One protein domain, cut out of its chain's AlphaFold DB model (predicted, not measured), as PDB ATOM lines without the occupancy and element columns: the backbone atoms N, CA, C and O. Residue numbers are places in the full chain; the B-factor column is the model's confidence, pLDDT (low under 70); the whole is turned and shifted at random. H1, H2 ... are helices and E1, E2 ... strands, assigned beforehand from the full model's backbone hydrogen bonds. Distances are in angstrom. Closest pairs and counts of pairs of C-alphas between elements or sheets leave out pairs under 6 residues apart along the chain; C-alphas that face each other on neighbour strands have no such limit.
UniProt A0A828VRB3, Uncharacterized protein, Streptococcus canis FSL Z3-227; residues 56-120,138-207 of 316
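AT A GLANCE: This is residues 56 to 120 and 138 to 207 of the 316 residues of an uncharacterized protein of Streptococcus canis FSL Z3-227 (UniProt A0A828VRB3). Two sheets stand partly face to face as a small, loosely formed sandwich, E3, E7 and E8 of a strongly twisted five-stranded sheet over the three-stranded sheet E1 E2 E6, while the hairpin E4 and E5 carries the larger sheet on past the smaller one as an arm. The stretch of residues 56 to 73 runs along the side where E8 and E1 come together, and residues 98 to 111 pass the other side near E6 on the way to H1. The printed part has 135 residues with eight named strands and two named helices, in the order E1 E2 E3 H1 E4 E5 E6 E7 E8 H2; the class is mostly strand, with 61 residues in named elements, under half. The sheets run E4 E5 E3 E7 E8 and E1 E2 E6, both antiparallel. The whole is compact, with a radius of gyration of the C-alphas of 14.5 A and spans of 41 by 40 by 26 A.

IN THESE COORDINATES: After residues 56 to 73, which hold no named element, E1 covers residues 74 to 77, from C-alpha 74 at (181.551, 101.906, 121.768). E2 is residues 82 to 87 and E3 residues 92 to 97, 17.2 A long. H1 is residues 112 to 115. Past the cut, E4 is residues 142 to 148, 19.3 A, and E5 residues 153 to 160, 20.8 A, from C-alpha 153 at (154.634, 100.743, 130.574). E6 is residues 169 to 174, E7 residues 183 to 189, 19.4 A, and E8 residues 195 to 203, 24.6 A. H2, residues 204 to 207, ends at C-alpha 207 (182.246, 84.088, 124.524).

HOW THE PARTS SIT: In the larger sheet E4 and E8 are edge strands. The hairpin E4 and E5 has N 144 and O 158 at 2.8 A. E5 and E3 stand at 136 degrees, with N 159 and O 93 at 2.8 A. E3 and E7 have N 94 and O 187 at 3.1 A, and the hairpin E7 and E8 has N 186 and O 199 at 2.8 A. Residues 56 to 57 pair antiparallel with residues 201 to 202 of E8. In the smaller sheet, the hairpin E1 and E2 has N 75 and O 84 at 3.0 A, and E2 and E6 have N 85 and O 171 at 2.9 A. Between the sheets, the closest C-alphas of E1 and E8, Val 74 and Thr 199, are 7.4 A apart; E2 and E7 are apart. H1 only grazes the larger sheet, and its closest C-alpha pair with E4 is Tyr 115 and Ile 143, 7.2 A. H2 is not on either sheet. H1 and H2 are too short for an O i to N i+4 pair; each has its one O i to N i+3 pair within hydrogen-bond range.

THE WHOLE: The two C-alphas farthest apart, those of Glu 120 and Gln 205, are 42.3 A apart. Residues 121 to 137 are not printed, and C-alphas 120 and 138 stand 18.6 A apart across the cut, in the link from H1 to E4. Of the links that are printed whole, E3 to H1 is long, with 14 residues. The mean pLDDT of the printed part is 90.9; residues 118 to 120 and 138 to 139 are under 70.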
ATOM      1  N   GLU A  56     181.128  91.161 127.766       94.94
ATOM      2  CA  GLU A  56     182.272  91.228 126.865       94.94
ATOM      3  C   GLU A  56     181.821  91.597 125.453       94.94
ATOM      4  O   GLU A  56     180.773  91.168 124.968       94.94
ATOM      5  N   ARG A  57     182.623  92.416 124.770       93.94
ATOM      6  CA  ARG A  57     182.356  92.819 123.386       93.94
ATOM      7  C   ARG A  57     182.520  91.607 122.463       93.94
ATOM      8  O   ARG A  57     183.547  90.936 122.514       93.94
ATOM      9  N   ASP A  58     181.537  91.343 121.598       91.69
ATOM     10  CA  ASP A  58     181.625  90.230 120.639       91.69
ATOM     11  C   ASP A  58     182.784  90.492 119.653       91.69
ATOM     12  O   ASP A  58     182.763  91.516 118.964       91.69
ATOM     13  N   PRO A  59     183.809  89.623 119.567       85.06
ATOM     14  CA  PRO A  59     184.978  89.872 118.726       85.06
ATOM     15  C   PRO A  59     184.687  89.728 117.225       85.06
ATOM     16  O   PRO A  59     185.479  90.193 116.411       85.06
ATOM     17  N   ARG A  60     183.575  89.087 116.835       81.88
ATOM     18  CA  ARG A  60     183.260  88.786 115.424       81.88
ATOM     19  C   ARG A  60     182.326  89.806 114.774       81.88
ATOM     20  O   ARG A  60     181.832  89.569 113.674       81.88
ATOM     21  N   GLN A  61     182.049  90.916 115.448       86.75
ATOM     22  CA  GLN A  61     181.141  91.936 114.941       86.75
ATOM     23  C   GLN A  61     181.824  92.921 113.990       86.75
ATOM     24  O   GLN A  61     183.013  93.216 114.110       86.75
ATOM     25  N   GLN A  62     181.039  93.476 113.071       85.00
ATOM     26  CA  GLN A  62     181.492  94.549 112.194       85.00
ATOM     27  C   GLN A  62     181.569  95.882 112.947       85.00
ATOM     28  O   GLN A  62     180.861  96.112 113.927       85.00
ATOM     29  N   LYS A  63     182.434  96.770 112.459       90.94
ATOM     30  CA  LYS A  63     182.520  98.150 112.936       90.94
ATOM     31  C   LYS A  63     181.357  98.960 112.374       90.94
ATOM     32  O   LYS A  63     181.022  98.818 111.201       90.94
ATOM     33  N   VAL A  64     180.783  99.828 113.199       92.81
ATOM     34  CA  VAL A  64     179.784 100.804 112.756       92.81
ATOM     35  C   VAL A  64     180.532 102.042 112.283       92.81
ATOM     36  O   VAL A  64     181.355 102.571 113.027       92.81
ATOM     37  N   ILE A  65     180.282 102.468 111.048       93.06
ATOM     38  CA  ILE A  65     180.962 103.601 110.412       93.06
ATOM     39  C   ILE A  65     179.966 104.744 110.236       93.06
ATOM     40  O   ILE A  65     178.864 104.509 109.745       93.06
ATOM     41  N   ASP A  66     180.348 105.950 110.653       90.75
ATOM     42  CA  ASP A  66     179.551 107.168 110.529       90.75
ATOM     43  C   ASP A  66     179.527 107.721 109.092       90.75
ATOM     44  O   ASP A  66     180.242 107.250 108.202       90.75
ATOM     45  N   ASP A  67     178.724 108.760 108.857       86.94
ATOM     46  CA  ASP A  67     178.573 109.371 107.526       86.94
ATOM     47  C   ASP A  67     179.859 110.042 107.009       86.94
ATOM     48  O   ASP A  67     179.990 110.314 105.813       86.94
ATOM     49  N   ASN A  68     180.822 110.284 107.902       86.44
ATOM     50  CA  ASN A  68     182.132 110.849 107.600       86.44
ATOM     51  C   ASN A  68     183.210 109.765 107.404       86.44
ATOM     52  O   ASN A  68     184.363 110.096 107.129       86.44
ATOM     53  N   GLY A  69     182.860 108.480 107.528       87.88
ATOM     54  CA  GLY A  69     183.785 107.359 107.391       87.88
ATOM     55  C   GLY A  69     184.537 106.975 108.672       87.88
ATOM     56  O   GLY A  69     185.439 106.139 108.603       87.88
ATOM     57  N   ASN A  70     184.187 107.539 109.829       91.31
ATOM     58  CA  ASN A  70     184.823 107.240 111.114       91.31
ATOM     59  C   ASN A  70     184.099 106.116 111.858       91.31
ATOM     60  O   ASN A  70     182.889 105.958 111.749       91.31
ATOM     61  N   GLU A  71     184.821 105.347 112.674       94.00
ATOM     62  CA  GLU A  71     184.196 104.342 113.539       94.00
ATOM     63  C   GLU A  71     183.411 105.002 114.683       94.00
ATOM     64  O   GLU A  71     183.941 105.838 115.418       94.00
ATOM     65  N   VAL A  72     182.165 104.568 114.883       94.94
ATOM     66  CA  VAL A  72     181.382 104.903 116.074       94.94
ATOM     67  C   VAL A  72     181.953 104.119 117.253       94.94
ATOM     68  O   VAL A  72     181.783 102.903 117.365       94.94
ATOM     69  N   LEU A  73     182.665 104.819 118.136       95.56
ATOM     70  CA  LEU A  73     183.329 104.200 119.278       95.56
ATOM     71  C   LEU A  73     182.310 103.788 120.343       95.56
ATOM     72  O   LEU A  73     181.567 104.619 120.870       95.56
ATOM     73  N   VAL A  74     182.334 102.500 120.684       96.50
ATOM     74  CA  VAL A  74     181.551 101.906 121.768       96.50
ATOM     75  C   VAL A  74     182.488 101.107 122.670       96.50
ATOM     76  O   VAL A  74     183.131 100.152 122.221       96.50
ATOM     77  N   SER A  75     182.562 101.486 123.943       95.00
ATOM     78  CA  SER A  75     183.308 100.763 124.977       95.00
ATOM     79  C   SER A  75     182.371 100.248 126.066       95.00
ATOM     80  O   SER A  75     181.319 100.836 126.312       95.00
ATOM     81  N   MET A  76     182.753  99.139 126.700       95.50
ATOM     82  CA  MET A  76     182.076  98.561 127.860       95.50
ATOM     83  C   MET A  76     183.076  98.483 129.007       95.50
ATOM     84  O   MET A  76     184.120  97.848 128.866       95.50
ATOM     85  N   ASP A  77     182.740  99.111 130.123       95.31
ATOM     86  CA  ASP A  77     183.343  98.838 131.418       95.31
ATOM     87  C   ASP A  77     182.578  97.677 132.060       95.31
ATOM     88  O   ASP A  77     181.445  97.830 132.528       95.31
ATOM     89  N   SER A  78     183.192  96.498 132.034       90.81
ATOM     90  CA  SER A  78     182.595  95.264 132.535       90.81
ATOM     91  C   SER A  78     182.471  95.222 134.063       90.81
ATOM     92  O   SER A  78     181.675  94.433 134.562       90.81
ATOM     93  N   GLN A  79     183.236  96.032 134.806       89.81
ATOM     94  CA  GLN A  79     183.155  96.075 136.271       89.81
ATOM     95  C   GLN A  79     181.943  96.892 136.718       89.81
ATOM     96  O   GLN A  79     181.228  96.502 137.639       89.81
ATOM     97  N   GLU A  80     181.680  98.002 136.029       92.75
ATOM     98  CA  GLU A  80     180.575  98.905 136.361       92.75
ATOM     99  C   GLU A  80     179.308  98.668 135.522       92.75
ATOM    100  O   GLU A  80     178.290  99.322 135.751       92.75
ATOM    101  N   ASN A  81     179.350  97.748 134.551       96.00
ATOM    102  CA  ASN A  81     178.306  97.543 133.540       96.00
ATOM    103  C   ASN A  81     177.943  98.849 132.811       96.00
ATOM    104  O   ASN A  81     176.765  99.162 132.601       96.00
ATOM    105  N   LYS A  82     178.965  99.635 132.448       97.12
ATOM    106  CA  LYS A  82     178.792 100.937 131.796       97.12
ATOM    107  C   LYS A  82     179.237 100.906 130.346       97.12
ATOM    108  O   LYS A  82     180.392 100.633 130.042       97.12
ATOM    109  N   ILE A  83     178.334 101.279 129.448       97.44
ATOM    110  CA  ILE A  83     178.633 101.505 128.037       97.44
ATOM    111  C   ILE A  83     178.921 102.987 127.829       97.44
ATOM    112  O   ILE A  83     178.155 103.836 128.282       97.44
ATOM    113  N   THR A  84     179.989 103.306 127.104       97.38
ATOM    114  CA  THR A  84     180.224 104.662 126.591       97.38
ATOM    115  C   THR A  84     180.155 104.648 125.072       97.38
ATOM    116  O   THR A  84     180.850 103.867 124.425       97.38
ATOM    117  N   ILE A  85     179.314 105.515 124.508       96.94
ATOM    118  CA  ILE A  85     179.101 105.665 123.065       96.94
ATOM    119  C   ILE A  85     179.523 107.070 122.651       96.94
ATOM    120  O   ILE A  85     179.007 108.045 123.193       96.94
ATOM    121  N   ALA A  86     180.405 107.190 121.663       95.56
ATOM    122  CA  ALA A  86     180.656 108.450 120.967       95.56
ATOM    123  C   ALA A  86     179.646 108.613 119.822       95.56
ATOM    124  O   ALA A  86     179.907 108.208 118.693       95.56
ATOM    125  N   LEU A  87     178.463 109.153 120.126       95.12
ATOM    126  CA  LEU A  87     177.330 109.217 119.201       95.12
ATOM    127  C   LEU A  87     177.475 110.401 118.225       95.12
ATOM    128  O   LEU A  87     177.481 111.547 118.685       95.12
ATOM    129  N   PRO A  88     177.560 110.185 116.898       93.88
ATOM    130  CA  PRO A  88     177.653 111.278 115.929       93.88
ATOM    131  C   PRO A  88     176.425 112.198 115.947       93.88
ATOM    132  O   PRO A  88     175.342 111.814 116.391       93.88
ATOM    133  N   THR A  89     176.588 113.436 115.487       91.19
ATOM    134  CA  THR A  89     175.479 114.395 115.378       91.19
ATOM    135  C   THR A  89     174.443 113.905 114.369       91.19
ATOM    136  O   THR A  89     174.800 113.451 113.288       91.19
ATOM    137  N   GLY A  90     173.158 113.987 114.720       90.56
ATOM    138  CA  GLY A  90     172.055 113.486 113.898       90.56
ATOM    139  C   GLY A  90     171.808 111.983 114.028       90.56
ATOM    140  O   GLY A  90     170.836 111.481 113.481       90.56
ATOM    141  N   TRP A  91     172.637 111.246 114.768       94.88
ATOM    142  CA  TRP A  91     172.466 109.804 114.926       94.88
ATOM    143  C   TRP A  91     171.603 109.468 116.136       94.88
ATOM    144  O   TRP A  91     171.520 110.224 117.110       94.88
ATOM    145  N   ALA A  92     170.979 108.293 116.093       96.44
ATOM    146  CA  ALA A  92     170.269 107.722 117.227       96.44
ATOM    147  C   ALA A  92     170.766 106.313 117.543       96.44
ATOM    148  O   ALA A  92     171.251 105.603 116.661       96.44
ATOM    149  N   PHE A  93     170.570 105.872 118.780       97.62
ATOM    150  CA  PHE A  93     170.673 104.457 119.114       97.62
ATOM    151  C   PHE A  93     169.541 103.991 120.024       97.62
ATOM    152  O   PHE A  93     168.907 104.791 120.715       97.62
ATOM    153  N   TRP A  94     169.315 102.683 120.048       97.69
ATOM    154  CA  TRP A  94     168.491 102.007 121.049       97.69
ATOM    155  C   TRP A  94     169.175 100.719 121.505       97.69
ATOM    156  O   TRP A  94     170.170 100.285 120.917       97.69
ATOM    157  N   LEU A  95     168.669 100.141 122.592       97.88
ATOM    158  CA  LEU A  95     169.225  98.938 123.196       97.88
ATOM    159  C   LEU A  95     168.244  97.782 123.051       97.88
ATOM    160  O   LEU A  95     167.049  97.929 123.295       97.88
ATOM    161  N   GLU A  96     168.774  96.615 122.720       97.44
ATOM    162  CA  GLU A  96     168.051  95.350 122.768       97.44
ATOM    163  C   GLU A  96     168.798  94.399 123.698       97.44
ATOM    164  O   GLU A  96     170.002  94.203 123.542       97.44
ATOM    165  N   LYS A  97     168.094  93.783 124.643       96.94
ATOM    166  CA  LYS A  97     168.609  92.664 125.432       96.94
ATOM    167  C   LYS A  97     167.853  91.415 124.999       96.94
ATOM    168  O   LYS A  97     166.627  91.408 125.006       96.94
ATOM    169  N   ASP A  98     168.582  90.390 124.574       96.25
ATOM    170  CA  ASP A  98     168.028  89.109 124.125       96.25
ATOM    171  C   ASP A  98     166.967  89.272 123.014       96.25
ATOM    172  O   ASP A  98     165.936  88.607 123.000       96.25
ATOM    173  N   ASN A  99     167.241  90.183 122.068       94.56
ATOM    174  CA  ASN A  99     166.362  90.593 120.957       94.56
ATOM    175  C   ASN A  99     165.047  91.276 121.374       94.56
ATOM    176  O   ASN A  99     164.125  91.386 120.568       94.56
ATOM    177  N   ILE A 100     164.955  91.758 122.613       93.69
ATOM    178  CA  ILE A 100     163.812  92.515 123.123       93.69
ATOM    179  C   ILE A 100     164.273  93.934 123.448       93.69
ATOM    180  O   ILE A 100     165.363  94.129 123.985       93.69
ATOM    181  N   ASN A 101     163.438  94.930 123.142       95.19
ATOM    182  CA  ASN A 101     163.699  96.326 123.494       95.19
ATOM    183  C   ASN A 101     164.040  96.467 124.987       95.19
ATOM    184  O   ASN A 101     163.334  95.927 125.844       95.19
ATOM    185  N   TYR A 102     165.116  97.186 125.295       96.19
ATOM    186  CA  TYR A 102     165.689  97.232 126.634       96.19
ATOM    187  C   TYR A 102     165.786  98.659 127.178       96.19
ATOM    188  O   TYR A 102     166.345  99.556 126.550       96.19
ATOM    189  N   ASN A 103     165.281  98.836 128.400       96.38
ATOM    190  CA  ASN A 103     165.427 100.063 129.170       96.38
ATOM    191  C   ASN A 103     166.683  99.948 130.055       96.38
ATOM    192  O   ASN A 103     166.682  99.131 130.979       96.38
ATOM    193  N   PRO A 104     167.748 100.730 129.809       96.88
ATOM    194  CA  PRO A 104     168.928 100.732 130.673       96.88
ATOM    195  C   PRO A 104     168.636 101.321 132.059       96.88
ATOM    196  O   PRO A 104     167.716 102.118 132.235       96.88
ATOM    197  N   LEU A 105     169.471 101.004 133.047       97.00
ATOM    198  CA  LEU A 105     169.329 101.516 134.413       97.00
ATOM    199  C   LEU A 105     169.566 103.032 134.495       97.00
ATOM    200  O   LEU A 105     168.944 103.722 135.306       97.00
ATOM    201  N   SER A 106     170.453 103.564 133.651       95.69
ATOM    202  CA  SER A 106     170.655 105.006 133.506       95.69
ATOM    203  C   SER A 106     171.144 105.382 132.110       95.69
ATOM    204  O   SER A 106     171.788 104.583 131.428       95.69
ATOM    205  N   ILE A 107     170.855 106.619 131.709       94.69
ATOM    206  CA  ILE A 107     171.412 107.266 130.518       94.69
ATOM    207  C   ILE A 107     171.994 108.602 130.974       94.69
ATOM    208  O   ILE A 107     171.285 109.461 131.497       94.69
ATOM    209  N   ASN A 108     173.297 108.764 130.785       92.00
ATOM    210  CA  ASN A 108     174.133 109.738 131.469       92.00
ATOM    211  C   ASN A 108     173.840 109.694 132.977       92.00
ATOM    212  O   ASN A 108     173.860 108.618 133.582       92.00
ATOM    213  N   ASP A 109     173.512 110.841 133.561       88.50
ATOM    214  CA  ASP A 109     173.226 110.977 134.987       88.50
ATOM    215  C   ASP A 109     171.739 110.746 135.326       88.50
ATOM    216  O   ASP A 109     171.362 110.775 136.496       88.50
ATOM    217  N   LYS A 110     170.885 110.482 134.322       90.06
ATOM    218  CA  LYS A 110     169.445 110.257 134.515       90.06
ATOM    219  C   LYS A 110     169.147 108.792 134.787       90.06
ATOM    220  O   LYS A 110     169.445 107.924 133.960       90.06
ATOM    221  N   LYS A 111     168.504 108.512 135.919       94.62
ATOM    222  CA  LYS A 111     168.050 107.158 136.278       94.62
ATOM    223  C   LYS A 111     166.863 106.719 135.419       94.62
ATOM    224  O   LYS A 111     166.128 107.551 134.893       94.62
ATOM    225  N   GLN A 112     166.646 105.408 135.336       93.38
ATOM    226  CA  GLN A 112     165.552 104.793 134.580       93.38
ATOM    227  C   GLN A 112     164.184 105.418 134.845       93.38
ATOM    228  O   GLN A 112     163.505 105.844 133.917       93.38
ATOM    229  N   GLU A 113     163.806 105.535 136.110       90.75
ATOM    230  CA  GLU A 113     162.529 106.126 136.518       90.75
ATOM    231  C   GLU A 113     162.392 107.600 136.124       90.75
ATOM    232  O   GLU A 113     161.282 108.100 135.987       90.75
ATOM    233  N   GLU A 114     163.503 108.319 135.966       90.00
ATOM    234  CA  GLU A 114     163.497 109.732 135.599       90.00
ATOM    235  C   GLU A 114     163.304 109.904 134.095       90.00
ATOM    236  O   GLU A 114     162.434 110.660 133.678       90.00
ATOM    237  N   TYR A 115     164.080 109.189 133.272       89.81
ATOM    238  CA  TYR A 115     163.994 109.348 131.819       89.81
ATOM    239  C   TYR A 115     162.777 108.633 131.207       89.81
ATOM    240  O   TYR A 115     162.381 108.959 130.089       89.81
ATOM    241  N   LEU A 116     162.198 107.652 131.913       90.44
ATOM    242  CA  LEU A 116     160.951 106.986 131.525       90.44
ATOM    243  C   LEU A 116     159.699 107.710 132.014       90.44
ATOM    244  O   LEU A 116     158.605 107.348 131.580       90.44
ATOM    245  N   LYS A 117     159.803 108.723 132.884       84.00
ATOM    246  CA  LYS A 117     158.662 109.624 133.058       84.00
ATOM    247  C   LYS A 117     158.357 110.187 131.683       84.00
ATOM    248  O   LYS A 117     159.275 110.598 130.971       84.00
ATOM    249  N   ALA A 118     157.086 110.104 131.284       57.75
ATOM    250  CA  ALA A 118     156.633 110.714 130.050       57.75
ATOM    251  C   ALA A 118     157.272 112.099 129.988       57.75
ATOM    252  O   ALA A 118     157.275 112.807 130.999       57.75
ATOM    253  N   ASN A 119     157.860 112.453 128.843       54.03
ATOM    254  CA  ASN A 119     158.101 113.852 128.564       54.03
ATOM    255  C   ASN A 119     156.706 114.484 128.661       54.03
ATOM    256  O   ASN A 119     155.964 114.475 127.679       54.03
ATOM    257  N   GLU A 120     156.307 114.961 129.848       44.78
ATOM    258  CA  GLU A 120     155.432 116.109 129.932       44.78
ATOM    259  C   GLU A 120     156.118 117.057 128.981       44.78
ATOM    260  O   GLU A 120     157.275 117.433 129.183       44.78
ATOM    261  N   ASN A 138     172.485 122.756 122.859       63.56
ATOM    262  CA  ASN A 138     172.092 121.531 123.547       63.56
ATOM    263  C   ASN A 138     173.313 120.611 123.660       63.56
ATOM    264  O   ASN A 138     173.834 120.170 122.643       63.56
ATOM    265  N   THR A 139     173.774 120.339 124.876       69.31
ATOM    266  CA  THR A 139     174.921 119.459 125.143       69.31
ATOM    267  C   THR A 139     174.508 118.061 125.600       69.31
ATOM    268  O   THR A 139     175.373 117.269 125.962       69.31
ATOM    269  N   SER A 140     173.209 117.755 125.611       79.25
ATOM    270  CA  SER A 140     172.657 116.498 126.116       79.25
ATOM    271  C   SER A 140     171.865 115.777 125.030       79.25
ATOM    272  O   SER A 140     171.215 116.432 124.214       79.25
ATOM    273  N   PRO A 141     171.863 114.434 125.017       88.94
ATOM    274  CA  PRO A 141     171.088 113.705 124.034       88.94
ATOM    275  C   PRO A 141     169.592 113.856 124.322       88.94
ATOM    276  O   PRO A 141     169.155 113.915 125.477       88.94
ATOM    277  N   LYS A 142     168.792 113.852 123.263       90.06
ATOM    278  CA  LYS A 142     167.338 113.786 123.347       90.06
ATOM    279  C   LYS A 142     166.906 112.341 123.578       90.06
ATOM    280  O   LYS A 142     167.174 111.466 122.760       90.06
ATOM    281  N   ILE A 143     166.202 112.097 124.679       91.00
ATOM    282  CA  ILE A 143     165.654 110.778 125.012       91.00
ATOM    283  C   ILE A 143     164.213 110.708 124.502       91.00
ATOM    284  O   ILE A 143     163.368 111.533 124.858       91.00
ATOM    285  N   ILE A 144     163.943 109.734 123.638       90.31
ATOM    286  CA  ILE A 144     162.633 109.481 123.044       90.31
ATOM    287  C   ILE A 144     162.079 108.215 123.684       90.31
ATOM    288  O   ILE A 144     162.713 107.160 123.642       90.31
ATOM    289  N   THR A 145     160.888 108.316 124.257       92.38
ATOM    290  CA  THR A 145     160.186 107.202 124.893       92.38
ATOM    291  C   THR A 145     158.800 107.031 124.281       92.38
ATOM    292  O   THR A 145     158.264 107.954 123.668       92.38
ATOM    293  N   TYR A 146     158.222 105.844 124.424       89.31
ATOM    294  CA  TYR A 146     156.870 105.529 123.973       89.31
ATOM    295  C   TYR A 146     156.143 104.687 125.014       89.31
ATOM    296  O   TYR A 146     156.771 103.991 125.815       89.31
ATOM    297  N   LYS A 147     154.814 104.746 124.991       90.62
ATOM    298  CA  LYS A 147     153.976 103.892 125.821       90.62
ATOM    299  C   LYS A 147     153.806 102.546 125.123       90.62
ATOM    300  O   LYS A 147     153.317 102.495 123.999       90.62
ATOM    301  N   ASN A 148     154.219 101.465 125.772       87.12
ATOM    302  CA  ASN A 148     153.894 100.119 125.326       87.12
ATOM    303  C   ASN A 148     152.449  99.816 125.745       87.12
ATOM    304  O   ASN A 148     152.171  99.697 126.938       87.12
ATOM    305  N   GLU A 149     151.541  99.735 124.772       86.38
ATOM    306  CA  GLU A 149     150.105  99.553 125.018       86.38
ATOM    307  C   GLU A 149     149.775  98.198 125.654       86.38
ATOM    308  O   GLU A 149     148.888  98.123 126.497       86.38
ATOM    309  N   GLU A 150     150.518  97.142 125.315       86.38
ATOM    310  CA  GLU A 150     150.280  95.791 125.839       86.38
ATOM    311  C   GLU A 150     150.607  95.682 127.330       86.38
ATOM    312  O   GLU A 150     149.933  94.976 128.077       86.38
ATOM    313  N   LYS A 151     151.677  96.359 127.761       83.12
ATOM    314  CA  LYS A 151     152.206  96.273 129.128       83.12
ATOM    315  C   LYS A 151     151.882  97.493 129.982       83.12
ATOM    316  O   LYS A 151     152.334  97.537 131.119       83.12
ATOM    317  N   ASP A 152     151.195  98.491 129.426       84.25
ATOM    318  CA  ASP A 152     150.917  99.793 130.050       84.25
ATOM    319  C   ASP A 152     152.166 100.447 130.687       84.25
ATOM    320  O   ASP A 152     152.116 101.065 131.746       84.25
ATOM    321  N   THR A 153     153.332 100.286 130.047       86.62
ATOM    322  CA  THR A 153     154.634 100.743 130.574       86.62
ATOM    323  C   THR A 153     155.352 101.648 129.586       86.62
ATOM    324  O   THR A 153     155.306 101.426 128.376       86.62
ATOM    325  N   GLN A 154     156.061 102.663 130.089       90.44
ATOM    326  CA  GLN A 154     156.917 103.486 129.241       90.44
ATOM    327  C   GLN A 154     158.193 102.719 128.867       90.44
ATOM    328  O   GLN A 154     158.839 102.090 129.711       90.44
ATOM    329  N   GLN A 155     158.584 102.802 127.601       92.50
ATOM    330  CA  GLN A 155     159.813 102.221 127.085       92.50
ATOM    331  C   GLN A 155     160.662 103.254 126.361       92.50
ATOM    332  O   GLN A 155     160.157 104.199 125.754       92.50
ATOM    333  N   LEU A 156     161.974 103.052 126.411       92.69
ATOM    334  CA  LEU A 156     162.923 103.763 125.578       92.69
ATOM    335  C   LEU A 156     162.670 103.382 124.115       92.69
ATOM    336  O   LEU A 156     162.645 102.203 123.776       92.69
ATOM    337  N   SER A 157     162.479 104.387 123.263       92.44
ATOM    338  CA  SER A 157     162.460 104.220 121.808       92.44
ATOM    339  C   SER A 157     163.857 104.430 121.242       92.44
ATOM    340  O   SER A 157     164.358 103.586 120.511       92.44
ATOM    341  N   ALA A 158     164.478 105.564 121.574       94.25
ATOM    342  CA  ALA A 158     165.791 105.925 121.068       94.25
ATOM    343  C   ALA A 158     166.432 107.035 121.905       94.25
ATOM    344  O   ALA A 158     165.751 107.865 122.511       94.25
ATOM    345  N   VAL A 159     167.756 107.088 121.864       94.88
ATOM    346  CA  VAL A 159     168.573 108.209 122.325       94.88
ATOM    347  C   VAL A 159     169.154 108.881 121.088       94.88
ATOM    348  O   VAL A 159     169.884 108.245 120.334       94.88
ATOM    349  N   TYR A 160     168.803 110.141 120.861       93.94
ATOM    350  CA  TYR A 160     169.134 110.901 119.657       93.94
ATOM    351  C   TYR A 160     170.097 112.042 119.979       93.94
ATOM    352  O   TYR A 160     169.879 112.794 120.930       93.94
ATOM    353  N   ASN A 161     171.148 112.199 119.180       92.88
ATOM    354  CA  ASN A 161     172.050 113.335 119.285       92.88
ATOM    355  C   ASN A 161     171.570 114.485 118.387       92.88
ATOM    356  O   ASN A 161     171.870 114.518 117.196       92.88
ATOM    357  N   ASP A 162     170.860 115.454 118.968       86.50
ATOM    358  CA  ASP A 162     170.472 116.710 118.309       86.50
ATOM    359  C   ASP A 162     171.414 117.882 118.635       86.50
ATOM    360  O   ASP A 162     171.060 119.046 118.421       86.50
ATOM    361  N   ASN A 163     172.609 117.591 119.164       80.62
ATOM    362  CA  ASN A 163     173.604 118.606 119.485       80.62
ATOM    363  C   ASN A 163     174.029 119.355 118.212       80.62
ATOM    364  O   ASN A 163     174.227 118.771 117.154       80.62
ATOM    365  N   GLN A 164     174.211 120.670 118.323       72.75
ATOM    366  CA  GLN A 164     174.682 121.527 117.228       72.75
ATOM    367  C   GLN A 164     176.219 121.616 117.152       72.75
ATOM    368  O   GLN A 164     176.765 122.435 116.413       72.75
ATOM    369  N   GLY A 165     176.927 120.832 117.964       70.88
ATOM    370  CA  GLY A 165     178.375 120.681 117.916       70.88
ATOM    371  C   GLY A 165     178.844 119.804 116.753       70.88
ATOM    372  O   GLY A 165     178.121 118.937 116.266       70.88
ATOM    373  N   THR A 166     180.090 120.018 116.331       70.81
ATOM    374  CA  THR A 166     180.771 119.217 115.299       70.81
ATOM    375  C   THR A 166     181.381 117.925 115.845       70.81
ATOM    376  O   THR A 166     181.815 117.084 115.067       70.81
ATOM    377  N   SER A 167     181.448 117.773 117.169       81.62
ATOM    378  CA  SER A 167     182.038 116.605 117.828       81.62
ATOM    379  C   SER A 167     180.964 115.594 118.237       81.62
ATOM    380  O   SER A 167     179.897 116.015 118.698       81.62
ATOM    381  N   PRO A 168     181.251 114.278 118.157       88.12
ATOM    382  CA  PRO A 168     180.374 113.247 118.698       88.12
ATOM    383  C   PRO A 168     180.064 113.477 120.179       88.12
ATOM    384  O   PRO A 168     180.927 113.882 120.963       88.12
ATOM    385  N   LEU A 169     178.826 113.191 120.567       91.88
ATOM    386  CA  LEU A 169     178.368 113.306 121.942       91.88
ATOM    387  C   LEU A 169     178.679 112.017 122.704       91.88
ATOM    388  O   LEU A 169     178.226 110.941 122.318       91.88
ATOM    389  N   LEU A 170     179.420 112.126 123.808       94.25
ATOM    390  CA  LEU A 170     179.669 110.991 124.694       94.25
ATOM    391  C   LEU A 170     178.421 110.695 125.528       94.25
ATOM    392  O   LEU A 170     178.056 111.472 126.411       94.25
ATOM    393  N   VAL A 171     177.786 109.557 125.260       95.44
ATOM    394  CA  VAL A 171     176.638 109.051 126.013       95.44
ATOM    395  C   VAL A 171     177.095 107.890 126.886       95.44
ATOM    396  O   VAL A 171     177.642 106.910 126.384       95.44
ATOM    397  N   LYS A 172     176.871 108.002 128.195       96.81
ATOM    398  CA  LYS A 172     177.171 106.959 129.182       96.81
ATOM    399  C   LYS A 172     175.891 106.213 129.518       96.81
ATOM    400  O   LYS A 172     174.864 106.838 129.736       96.81
ATOM    401  N   ILE A 173     175.918 104.893 129.565       97.19
ATOM    402  CA  ILE A 173     174.729 104.075 129.804       97.19
ATOM    403  C   ILE A 173     175.091 103.045 130.853       97.19
ATOM    404  O   ILE A 173     176.062 102.322 130.668       97.19
ATOM    405  N   THR A 174     174.303 102.942 131.915       97.69
ATOM    406  CA  THR A 174     174.454 101.848 132.882       97.69
ATOM    407  C   THR A 174     173.420 100.780 132.571       97.69
ATOM    408  O   THR A 174     172.231 101.087 132.455       97.69
ATOM    409  N   VAL A 175     173.851  99.530 132.434       97.31
ATOM    410  CA  VAL A 175     172.974  98.386 132.149       97.31
ATOM    411  C   VAL A 175     172.967  97.400 133.311       97.31
ATOM    412  O   VAL A 175     173.839  97.425 134.176       97.31
ATOM    413  N   ALA A 176     171.960  96.533 133.350       96.25
ATOM    414  CA  ALA A 176     171.945  95.430 134.298       96.25
ATOM    415  C   ALA A 176     173.096  94.444 133.998       96.25
ATOM    416  O   ALA A 176     173.469  94.282 132.827       96.25
ATOM    417  N   PRO A 177     173.626  93.752 135.024       95.50
ATOM    418  CA  PRO A 177     174.570  92.657 134.827       95.50
ATOM    419  C   PRO A 177     174.026  91.591 133.857       95.50
ATOM    420  O   PRO A 177     172.800  91.431 133.732       95.50
ATOM    421  N   PRO A 178     174.906  90.859 133.154       95.81
ATOM    422  CA  PRO A 178     174.483  89.795 132.254       95.81
ATOM    423  C   PRO A 178     173.828  88.637 133.010       95.81
ATOM    424  O   PRO A 178     174.075  88.402 134.191       95.81
ATOM    425  N   THR A 179     173.018  87.877 132.283       94.50
ATOM    426  CA  THR A 179     172.494  86.565 132.693       94.50
ATOM    427  C   THR A 179     173.042  85.503 131.741       94.50
ATOM    428  O   THR A 179     173.351  85.833 130.603       94.50
ATOM    429  N   PHE A 180     173.195  84.245 132.155       91.31
ATOM    430  CA  PHE A 180     173.673  83.202 131.237       91.31
ATOM    431  C   PHE A 180     172.499  82.415 130.627       91.31
ATOM    432  O   PHE A 180     171.692  81.877 131.389       91.31
ATOM    433  N   PRO A 181     172.400  82.292 129.290       93.69
ATOM    434  CA  PRO A 181     173.082  83.092 128.266       93.69
ATOM    435  C   PRO A 181     172.405  84.461 128.087       93.69
ATOM    436  O   PRO A 181     171.193  84.587 128.274       93.69
ATOM    437  N   SER A 182     173.155  85.487 127.677       95.00
ATOM    438  CA  SER A 182     172.554  86.768 127.288       95.00
ATOM    439  C   SER A 182     173.338  87.524 126.223       95.00
ATOM    440  O   SER A 182     174.544  87.366 126.023       95.00
ATOM    441  N   THR A 183     172.614  88.353 125.477       96.69
ATOM    442  CA  THR A 183     173.163  89.247 124.458       96.69
ATOM    443  C   THR A 183     172.580  90.639 124.632       96.69
ATOM    444  O   THR A 183     171.372  90.807 124.760       96.69
ATOM    445  N   LEU A 184     173.441  91.648 124.583       97.75
ATOM    446  CA  LEU A 184     173.069  93.053 124.581       97.75
ATOM    447  C   LEU A 184     173.518  93.680 123.262       97.75
ATOM    448  O   LEU A 184     174.691  93.605 122.902       97.75
ATOM    449  N   ALA A 185     172.594  94.296 122.539       97.25
ATOM    450  CA  ALA A 185     172.858  94.979 121.284       97.25
ATOM    451  C   ALA A 185     172.593  96.478 121.425       97.25
ATOM    452  O   ALA A 185     171.538  96.895 121.896       97.25
ATOM    453  N   VAL A 186     173.542  97.283 120.962       97.88
ATOM    454  CA  VAL A 186     173.380  98.711 120.700       97.88
ATOM    455  C   VAL A 186     173.131  98.856 119.208       97.88
ATOM    456  O   VAL A 186     173.998  98.518 118.403       97.88
ATOM    457  N   ARG A 187     171.945  99.315 118.828       97.31
ATOM    458  CA  ARG A 187     171.516  99.463 117.434       97.31
ATOM    459  C   ARG A 187     171.613 100.922 117.030       97.31
ATOM    460  O   ARG A 187     171.143 101.769 117.779       97.31
ATOM    461  N   PHE A 188     172.174 101.212 115.861       97.12
ATOM    462  CA  PHE A 188     172.404 102.578 115.401       97.12
ATOM    463  C   PHE A 188     171.521 102.942 114.217       97.12
ATOM    464  O   PHE A 188     171.376 102.171 113.268       97.12
ATOM    465  N   LYS A 189     170.984 104.156 114.263       95.75
ATOM    466  CA  LYS A 189     170.289 104.818 113.167       95.75
ATOM    467  C   LYS A 189     171.102 106.040 112.748       95.75
ATOM    468  O   LYS A 189     171.413 106.866 113.609       95.75
ATOM    469  N   SER A 190     171.438 106.134 111.469       93.50
ATOM    470  CA  SER A 190     172.139 107.284 110.889       93.50
ATOM    471  C   SER A 190     171.229 108.510 110.788       93.50
ATOM    472  O   SER A 190     170.016 108.431 111.029       93.50
ATOM    473  N   ASP A 191     171.820 109.654 110.436       88.81
ATOM    474  CA  ASP A 191     171.126 110.938 110.274       88.81
ATOM    475  C   ASP A 191     170.003 110.895 109.226       88.81
ATOM    476  O   ASP A 191     168.975 111.569 109.329       88.81
ATOM    477  N   ASP A 192     170.177 110.029 108.237       86.00
ATOM    478  CA  ASP A 192     169.255 109.791 107.151       86.00
ATOM    479  C   ASP A 192     168.040 108.950 107.554       86.00
ATOM    480  O   ASP A 192     167.062 108.880 106.804       86.00
ATOM    481  N   GLY A 193     168.083 108.374 108.754       84.69
ATOM    482  CA  GLY A 193     167.039 107.573 109.345       84.69
ATOM    483  C   GLY A 193     167.081 106.084 108.991       84.69
ATOM    484  O   GLY A 193     166.112 105.386 109.293       84.69
ATOM    485  N   PHE A 194     168.157 105.577 108.390       90.06
ATOM    486  CA  PHE A 194     168.325 104.145 108.128       90.06
ATOM    487  C   PHE A 194     169.123 103.441 109.234       90.06
ATOM    488  O   PHE A 194     169.797 104.073 110.043       90.06
ATOM    489  N   LEU A 195     169.005 102.111 109.311       92.94
ATOM    490  CA  LEU A 195     169.810 101.301 110.226       92.94
ATOM    491  C   LEU A 195     171.268 101.307 109.741       92.94
ATOM    492  O   LEU A 195     171.560 100.787 108.667       92.94
ATOM    493  N   ALA A 196     172.165 101.856 110.554       92.81
ATOM    494  CA  ALA A 196     173.583 102.012 110.231       92.81
ATOM    495  C   ALA A 196     174.455 100.850 110.734       92.81
ATOM    496  O   ALA A 196     175.598 100.690 110.309       92.81
ATOM    497  N   GLY A 197     173.929 100.024 111.642       94.62
ATOM    498  CA  GLY A 197     174.617  98.846 112.161       94.62
ATOM    499  C   GLY A 197     174.337  98.601 113.638       94.62
ATOM    500  O   GLY A 197     173.441  99.205 114.232       94.62
ATOM    501  N   SER A 198     175.121  97.700 114.229       95.62
ATOM    502  CA  SER A 198     174.983  97.318 115.632       95.62
ATOM    503  C   SER A 198     176.330  97.061 116.286       95.62
ATOM    504  O   SER A 198     177.252  96.579 115.636       95.62
ATOM    505  N   THR A 199     176.401  97.286 117.596       96.88
ATOM    506  CA  THR A 199     177.440  96.722 118.459       96.88
ATOM    507  C   THR A 199     176.834  95.705 119.424       96.88
ATOM    508  O   THR A 199     175.831  95.993 120.066       96.88
ATOM    509  N   PHE A 200     177.434  94.526 119.542       96.69
ATOM    510  CA  PHE A 200     177.006  93.420 120.384       96.69
ATOM    511  C   PHE A 200     177.976  93.178 121.541       96.69
ATOM    512  O   PHE A 200     179.201  93.147 121.368       96.69
ATOM    513  N   PHE A 201     177.385  92.921 122.699       96.56
ATOM    514  CA  PHE A 201     178.014  92.405 123.900       96.56
ATOM    515  C   PHE A 201     177.350  91.083 124.271       96.56
ATOM    516  O   PHE A 201     176.145  90.901 124.077       96.56
ATOM    517  N   ARG A 202     178.135  90.145 124.785       96.06
ATOM    518  CA  ARG A 202     177.667  88.849 125.276       96.06
ATOM    519  C   ARG A 202     178.240  88.608 126.653       96.06
ATOM    520  O   ARG A 202     179.235  89.222 127.026       96.06
ATOM    521  N   ASP A 203     177.608  87.723 127.397       95.62
ATOM    522  CA  ASP A 203     178.192  87.249 128.637       95.62
ATOM    523  C   ASP A 203     179.523  86.506 128.377       95.62
ATOM    524  O   ASP A 203     179.725  85.893 127.318       95.62
ATOM    525  N   SER A 204     180.451  86.609 129.328       94.31
ATOM    526  CA  SER A 204     181.815  86.080 129.209       94.31
ATOM    527  C   SER A 204     181.856  84.567 128.982       94.31
ATOM    528  O   SER A 204     182.631  84.098 128.146       94.31
ATOM    529  N   GLN A 205     180.972  83.808 129.634       93.75
ATOM    530  CA  GLN A 205     180.876  82.354 129.462       93.75
ATOM    531  C   GLN A 205     180.484  81.972 128.027       93.75
ATOM    532  O   GLN A 205     181.120  81.114 127.415       93.75
ATOM    533  N   THR A 206     179.508  82.655 127.423       92.88
ATOM    534  CA  THR A 206     179.112  82.435 126.023       92.88
ATOM    535  C   THR A 206     180.261  82.736 125.060       92.88
ATOM    536  O   THR A 206     180.427  82.043 124.048       92.88
ATOM    537  N   ILE A 207     181.056  83.776 125.327       91.31
ATOM    538  CA  ILE A 207     182.246  84.088 124.524       91.31
ATOM    539  C   ILE A 207     183.286  82.973 124.651       91.31
ATOM    540  O   ILE A 207     183.833  82.533 123.636       91.31
TER     541      ILE A 207